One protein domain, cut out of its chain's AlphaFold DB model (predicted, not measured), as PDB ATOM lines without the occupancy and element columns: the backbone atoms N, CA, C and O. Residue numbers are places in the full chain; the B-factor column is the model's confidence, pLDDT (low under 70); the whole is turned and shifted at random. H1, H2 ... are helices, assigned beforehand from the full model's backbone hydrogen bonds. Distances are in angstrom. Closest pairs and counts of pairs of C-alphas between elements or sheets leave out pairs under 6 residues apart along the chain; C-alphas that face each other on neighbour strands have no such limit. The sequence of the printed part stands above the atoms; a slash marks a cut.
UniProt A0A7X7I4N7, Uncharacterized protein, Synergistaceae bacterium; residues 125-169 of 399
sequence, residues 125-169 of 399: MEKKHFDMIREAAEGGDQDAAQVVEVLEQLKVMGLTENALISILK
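What this domain is: This is residues 125 to 169 of the 399 residues of an uncharacterized protein of Synergistaceae bacterium (UniProt A0A7X7I4N7). Two longer helices, H1 and H2, meet near their ends as a V, and the short helix H3 sits at the open end of that V, about perpendicular to H2. The tip of the V is where the end of H1 turns into the start of H2, and both ends of the printed part lie at the open end. The 45 printed residues hold three named helices, in the order H1, H2, H3, with no named strand; the class is all helix. The whole is compact, with a radius of gyration of the C-alphas of 10.4 A, and spans 28 by 20 by 12 A.

Where its parts are: H2, the longest helix, is residues 142 to 156 and measures 21.6 A from first to last C-alpha. H1, before it, is residues 127 to 138 and measures 17.1 A; C-alpha 127 is at (32.348, -50.983, 15.455). H3 is residues 161 to 167, with C-alpha 167 at (32.871, -40.431, 6.743).

How they stand to each other: H2 touches H1 with residues 143 to 148 alone, and H1 touches H2 with residues 133 to 138 alone. Their closest C-alphas, those of Ala 137 and Ala 145, are 4.5 A apart. The two helices run opposite ways at a steep tilt of 54 degrees. H2 and H3 are close but not clearly touching, with the closest C-alphas, those of Lys 155 and Glu 161, 7.9 A apart; they stand about perpendicular, at 84 degrees. H1 and H3 only just touch, with 3 pairs of C-alphas within 8 A, and H1 does so with residues 127 to 130 alone. The closest C-alphas there are those of Lys 127 and Glu 161, 6.8 A apart, and the helices run opposite ways at a steep tilt of 57 degrees. In H1, H2 and H3 every O i to N i+4 pair is within hydrogen-bond range.

The domain as a whole: The two C-alphas farthest apart, those of Gly 140 and Lys 169, are 28.9 A apart, while the first and last printed C-alphas, those of Met 125 and Lys 169, are 8.0 A apart. The links H1 to H2 and H2 to H3 are tight. The printed part has no cut. The mean pLDDT of the printed part is 91.8, and no printed residue is under 70.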
ATOM      1  N   MET A 125      31.237 -50.601   7.308       85.88
ATOM      2  CA  MET A 125      32.078 -50.609   8.490       85.88
ATOM      3  C   MET A 125      31.207 -50.529   9.739       85.88
ATOM      4  O   MET A 125      30.362 -49.650   9.873       85.88
ATOM      5  N   GLU A 126      31.433 -51.450  10.668       87.56
ATOM      6  CA  GLU A 126      30.785 -51.490  11.973       87.56
ATOM      7  C   GLU A 126      31.849 -51.401  13.069       87.56
ATOM      8  O   GLU A 126      33.009 -51.744  12.847       87.56
ATOM      9  N   LYS A 127      31.445 -51.028  14.290       89.44
ATOM     10  CA  LYS A 127      32.348 -50.983  15.455       89.44
ATOM     11  C   LYS A 127      33.135 -52.275  15.667       89.44
ATOM     12  O   LYS A 127      34.336 -52.227  15.893       89.44
ATOM     13  N   LYS A 128      32.472 -53.422  15.480       88.19
ATOM     14  CA  LYS A 128      33.098 -54.746  15.600       88.19
ATOM     15  C   LYS A 128      34.315 -54.914  14.681       88.19
ATOM     16  O   LYS A 128      35.222 -55.656  15.025       88.19
ATOM     17  N   HIS A 129      34.362 -54.234  13.530       90.56
ATOM     18  CA  HIS A 129      35.510 -54.315  12.624       90.56
ATOM     19  C   HIS A 129      36.745 -53.614  13.208       90.56
ATOM     20  O   HIS A 129      37.854 -54.090  13.001       90.56
ATOM     21  N   PHE A 130      36.576 -52.542  13.990       93.12
ATOM     22  CA  PHE A 130      37.687 -51.914  14.715       93.12
ATOM     23  C   PHE A 130      38.194 -52.807  15.848       93.12
ATOM     24  O   PHE A 130      39.401 -52.914  16.051       93.12
ATOM     25  N   ASP A 131      37.284 -53.484  16.553       93.75
ATOM     26  CA  ASP A 131      37.652 -54.450  17.592       93.75
ATOM     27  C   ASP A 131      38.440 -55.626  16.999       93.75
ATOM     28  O   ASP A 131      39.498 -55.967  17.517       93.75
ATOM     29  N   MET A 132      38.012 -56.156  15.847       91.88
ATOM     30  CA  MET A 132      38.750 -57.201  15.121       91.88
ATOM     31  C   MET A 132      40.172 -56.765  14.734       91.88
ATOM     32  O   MET A 132      41.101 -57.562  14.835       91.88
ATOM     33  N   ILE A 133      40.361 -55.511  14.308       92.88
ATOM     34  CA  ILE A 133      41.696 -54.974  13.997       92.88
ATOM     35  C   ILE A 133      42.558 -54.926  15.267       92.88
ATOM     36  O   ILE A 133      43.723 -55.315  15.235       92.88
ATOM     37  N   ARG A 134      41.999 -54.503  16.407       94.62
ATOM     38  CA  ARG A 134      42.732 -54.496  17.685       94.62
ATOM     39  C   ARG A 134      43.103 -55.900  18.146       94.62
ATOM     40  O   ARG A 134      44.241 -56.113  18.548       94.62
ATOM     41  N   GLU A 135      42.180 -56.851  18.045       95.12
ATOM     42  CA  GLU A 135      42.435 -58.256  18.383       95.12
ATOM     43  C   GLU A 135      43.544 -58.856  17.505       95.12
ATOM     44  O   GLU A 135      44.422 -59.552  18.014       95.12
ATOM     45  N   ALA A 136      43.557 -58.549  16.203       93.25
ATOM     46  CA  ALA A 136      44.629 -58.971  15.300       93.25
ATOM     47  C   ALA A 136      45.987 -58.365  15.699       93.25
ATOM     48  O   ALA A 136      46.983 -59.087  15.775       93.25
ATOM     49  N   ALA A 137      46.020 -57.069  16.033       95.31
ATOM     50  CA  ALA A 137      47.229 -56.390  16.501       95.31
ATOM     51  C   ALA A 137      47.773 -57.009  17.801       95.31
ATOM     52  O   ALA A 137      48.968 -57.288  17.912       95.31
ATOM     53  N   GLU A 138      46.900 -57.291  18.773       95.44
ATOM     54  CA  GLU A 138      47.259 -57.999  20.013       95.44
ATOM     55  C   GLU A 138      47.742 -59.434  19.746       95.44
ATOM     56  O   GLU A 138      48.618 -59.943  20.450       95.44
ATOM     57  N   GLY A 139      47.210 -60.069  18.698       93.12
ATOM     58  CA  GLY A 139      47.632 -61.373  18.186       93.12
ATOM     59  C   GLY A 139      48.989 -61.377  17.471       93.12
ATOM     60  O   GLY A 139      49.473 -62.454  17.118       93.12
ATOM     61  N   GLY A 140      49.622 -60.212  17.292       93.44
ATOM     62  CA  GLY A 140      50.945 -60.064  16.683       93.44
ATOM     63  C   GLY A 140      50.938 -59.666  15.205       93.44
ATOM     64  O   GLY A 140      51.995 -59.715  14.574       93.44
ATOM     65  N   ASP A 141      49.787 -59.276  14.653       94.62
ATOM     66  CA  ASP A 141      49.690 -58.735  13.297       94.62
ATOM     67  C   ASP A 141      50.251 -57.300  13.250       94.62
ATOM     68  O   ASP A 141      49.743 -56.381  13.901       94.62
ATOM     69  N   GLN A 142      51.338 -57.116  12.494       93.50
ATOM     70  CA  GLN A 142      52.031 -55.830  12.386       93.50
ATOM     71  C   GLN A 142      51.243 -54.798  11.579       93.50
ATOM     72  O   GLN A 142      51.276 -53.617  11.928       93.50
ATOM     73  N   ASP A 143      50.521 -55.226  10.545       92.50
ATOM     74  CA  ASP A 143      49.718 -54.328   9.715       92.50
ATOM     75  C   ASP A 143      48.538 -53.810  10.538       92.50
ATOM     76  O   ASP A 143      48.264 -52.608  10.585       92.50
ATOM     77  N   ALA A 144      47.899 -54.703  11.297       92.81
ATOM     78  CA  ALA A 144      46.854 -54.320  12.233       92.81
ATOM     79  C   ALA A 144      47.374 -53.354  13.313       92.81
ATOM     80  O   ALA A 144      46.696 -52.378  13.637       92.81
ATOM     81  N   ALA A 145      48.587 -53.566  13.839       94.31
ATOM     82  CA  ALA A 145      49.186 -52.673  14.834       94.31
ATOM     83  C   ALA A 145      49.406 -51.246  14.299       94.31
ATOM     84  O   ALA A 145      49.105 -50.281  15.006       94.31
ATOM     85  N   GLN A 146      49.855 -51.100  13.047       93.19
ATOM     86  CA  GLN A 146      49.984 -49.791  12.392       93.19
ATOM     87  C   GLN A 146      48.623 -49.107  12.229       93.19
ATOM     88  O   GLN A 146      48.483 -47.916  12.507       93.19
ATOM     89  N   VAL A 147      47.590 -49.862  11.841       92.56
ATOM     90  CA  VAL A 147      46.228 -49.321  11.740       92.56
ATOM     91  C   VAL A 147      45.725 -48.856  13.109       92.56
ATOM     92  O   VAL A 147      45.150 -47.775  13.205       92.56
ATOM     93  N   VAL A 148      45.970 -49.616  14.183       94.44
ATOM     94  CA  VAL A 148      45.601 -49.205  15.550       94.44
ATOM     95  C   VAL A 148      46.305 -47.911  15.959       94.44
ATOM     96  O   VAL A 148      45.661 -47.036  16.538       94.44
ATOM     97  N   GLU A 149      47.590 -47.752  15.637       93.25
ATOM     98  CA  GLU A 149      48.322 -46.514  15.917       93.25
ATOM     99  C   GLU A 149      47.678 -45.311  15.213       93.25
ATOM    100  O   GLU A 149      47.382 -44.302  15.860       93.25
ATOM    101  N   VAL A 150      47.375 -45.446  13.918       90.62
ATOM    102  CA  VAL A 150      46.680 -44.407  13.142       90.62
ATOM    103  C   VAL A 150      45.305 -44.103  13.745       90.62
ATOM    104  O   VAL A 150      44.951 -42.936  13.906       90.62
ATOM    105  N   LEU A 151      44.535 -45.119  14.141       92.31
ATOM    106  CA  LEU A 151      43.219 -44.930  14.763       92.31
ATOM    107  C   LEU A 151      43.301 -44.151  16.083       92.31
ATOM    108  O   LEU A 151      42.462 -43.280  16.333       92.31
ATOM    109  N   GLU A 152      44.301 -44.421  16.926       92.44
ATOM    110  CA  GLU A 152      44.482 -43.669  18.172       92.44
ATOM    111  C   GLU A 152      44.954 -42.228  17.911       92.44
ATOM    112  O   GLU A 152      44.493 -41.314  18.598       92.44
ATOM    113  N   GLN A 153      45.777 -41.985  16.884       88.69
ATOM    114  CA  GLN A 153      46.134 -40.622  16.457       88.69
ATOM    115  C   GLN A 153      44.906 -39.843  15.952       88.69
ATOM    116  O   GLN A 153      44.645 -38.727  16.411       88.69
ATOM    117  N   LEU A 154      44.096 -40.449  15.080       89.69
ATOM    118  CA  LEU A 154      42.863 -39.851  14.551       89.69
ATOM    119  C   LEU A 154      41.869 -39.514  15.671       89.69
ATOM    120  O   LEU A 154      41.248 -38.449  15.679       89.69
ATOM    121  N   LYS A 155      41.768 -40.377  16.682       89.69
ATOM    122  CA  LYS A 155      40.915 -40.157  17.853       89.69
ATOM    123  C   LYS A 155      41.343 -38.949  18.687       89.69
ATOM    124  O   LYS A 155      40.465 -38.230  19.167       89.69
ATOM    125  N   VAL A 156      42.646 -38.685  18.838       86.06
ATOM    126  CA  VAL A 156      43.153 -37.457  19.495       86.06
ATOM    127  C   VAL A 156      42.704 -36.203  18.736       86.06
ATOM    128  O   VAL A 156      42.426 -35.177  19.355       86.06
ATOM    129  N   MET A 157      42.544 -36.307  17.416       82.31
ATOM    130  CA  MET A 157      42.036 -35.240  16.547       82.31
ATOM    131  C   MET A 157      40.498 -35.162  16.497       82.31
ATOM    132  O   MET A 157      39.941 -34.355  15.758       82.31
ATOM    133  N   GLY A 158      39.790 -35.971  17.293       84.50
ATOM    134  CA  GLY A 158      38.325 -35.990  17.360       84.50
ATOM    135  C   GLY A 158      37.645 -36.930  16.358       84.50
ATOM    136  O   GLY A 158      36.417 -37.054  16.376       84.50
ATOM    137  N   LEU A 159      38.408 -37.652  15.534       91.44
ATOM    138  CA  LEU A 159      37.893 -38.632  14.577       91.44
ATOM    139  C   LEU A 159      37.710 -39.988  15.267       91.44
ATOM    140  O   LEU A 159      38.549 -40.881  15.214       91.44
ATOM    141  N   THR A 160      36.591 -40.115  15.981       91.88
ATOM    142  CA  THR A 160      36.186 -41.377  16.622       91.88
ATOM    143  C   THR A 160      35.792 -42.439  15.590       91.88
ATOM    144  O   THR A 160      35.457 -42.110  14.457       91.88
ATOM    145  N   GLU A 161      35.703 -43.708  15.994       92.88
ATOM    146  CA  GLU A 161      35.194 -44.795  15.134       92.88
ATOM    147  C   GLU A 161      33.831 -44.478  14.507       92.88
ATOM    148  O   GLU A 161      33.609 -44.744  13.332       92.88
ATOM    149  N   ASN A 162      32.924 -43.856  15.269       92.25
ATOM    150  CA  ASN A 162      31.629 -43.420  14.744       92.25
ATOM    151  C   ASN A 162      31.791 -42.383  13.626       92.25
ATOM    152  O   ASN A 162      31.060 -42.434  12.644       92.25
ATOM    153  N   ALA A 163      32.741 -41.456  13.780       92.62
ATOM    154  CA  ALA A 163      33.029 -40.473  12.747       92.62
ATOM    155  C   ALA A 163      33.580 -41.163  11.498       92.62
ATOM    156  O   ALA A 163      33.080 -40.915  10.409       92.62
ATOM    157  N   LEU A 164      34.532 -42.087  11.656       93.12
ATOM    158  CA  LEU A 164      35.110 -42.839  10.541       93.12
ATOM    159  C   LEU A 164      34.056 -43.655   9.781       93.12
ATOM    160  O   LEU A 164      34.037 -43.603   8.557       93.12
ATOM    161  N   ILE A 165      33.131 -44.322  10.481       93.06
ATOM    162  CA  ILE A 165      32.002 -45.034   9.856       93.06
ATOM    163  C   ILE A 165      31.120 -44.071   9.041       93.06
ATOM    164  O   ILE A 165      30.692 -44.401   7.936       93.06
ATOM    165  N   SER A 166      30.840 -42.875   9.568       93.00
ATOM    166  CA  SER A 166      30.001 -41.882   8.883       93.00
ATOM    167  C   SER A 166      30.701 -41.167   7.723       93.00
ATOM    168  O   SER A 166      30.021 -40.733   6.791       93.00
ATOM    169  N   ILE A 167      32.027 -41.036   7.781       93.62
ATOM    170  CA  ILE A 167      32.871 -40.431   6.743       93.62
ATOM    171  C   ILE A 167      33.074 -41.418   5.592       93.62
ATOM    172  O   ILE A 167      32.847 -41.073   4.438       93.62
ATOM    173  N   LEU A 168      33.446 -42.659   5.907       92.62
ATOM    174  CA  LEU A 168      33.820 -43.688   4.940       92.62
ATOM    175  C   LEU A 168      32.603 -44.508   4.494       92.62
ATOM    176  O   LEU A 168      32.609 -45.726   4.629       92.62
ATOM    177  N   LYS A 169      31.538 -43.879   3.977       91.88
ATOM    178  CA  LYS A 169      30.380 -44.636   3.439       91.88
ATOM    179  C   LYS A 169      30.635 -45.172   2.038       91.88
ATOM    180  O   LYS A 169      30.161 -46.252   1.675       91.88
TER     181      LYS A 169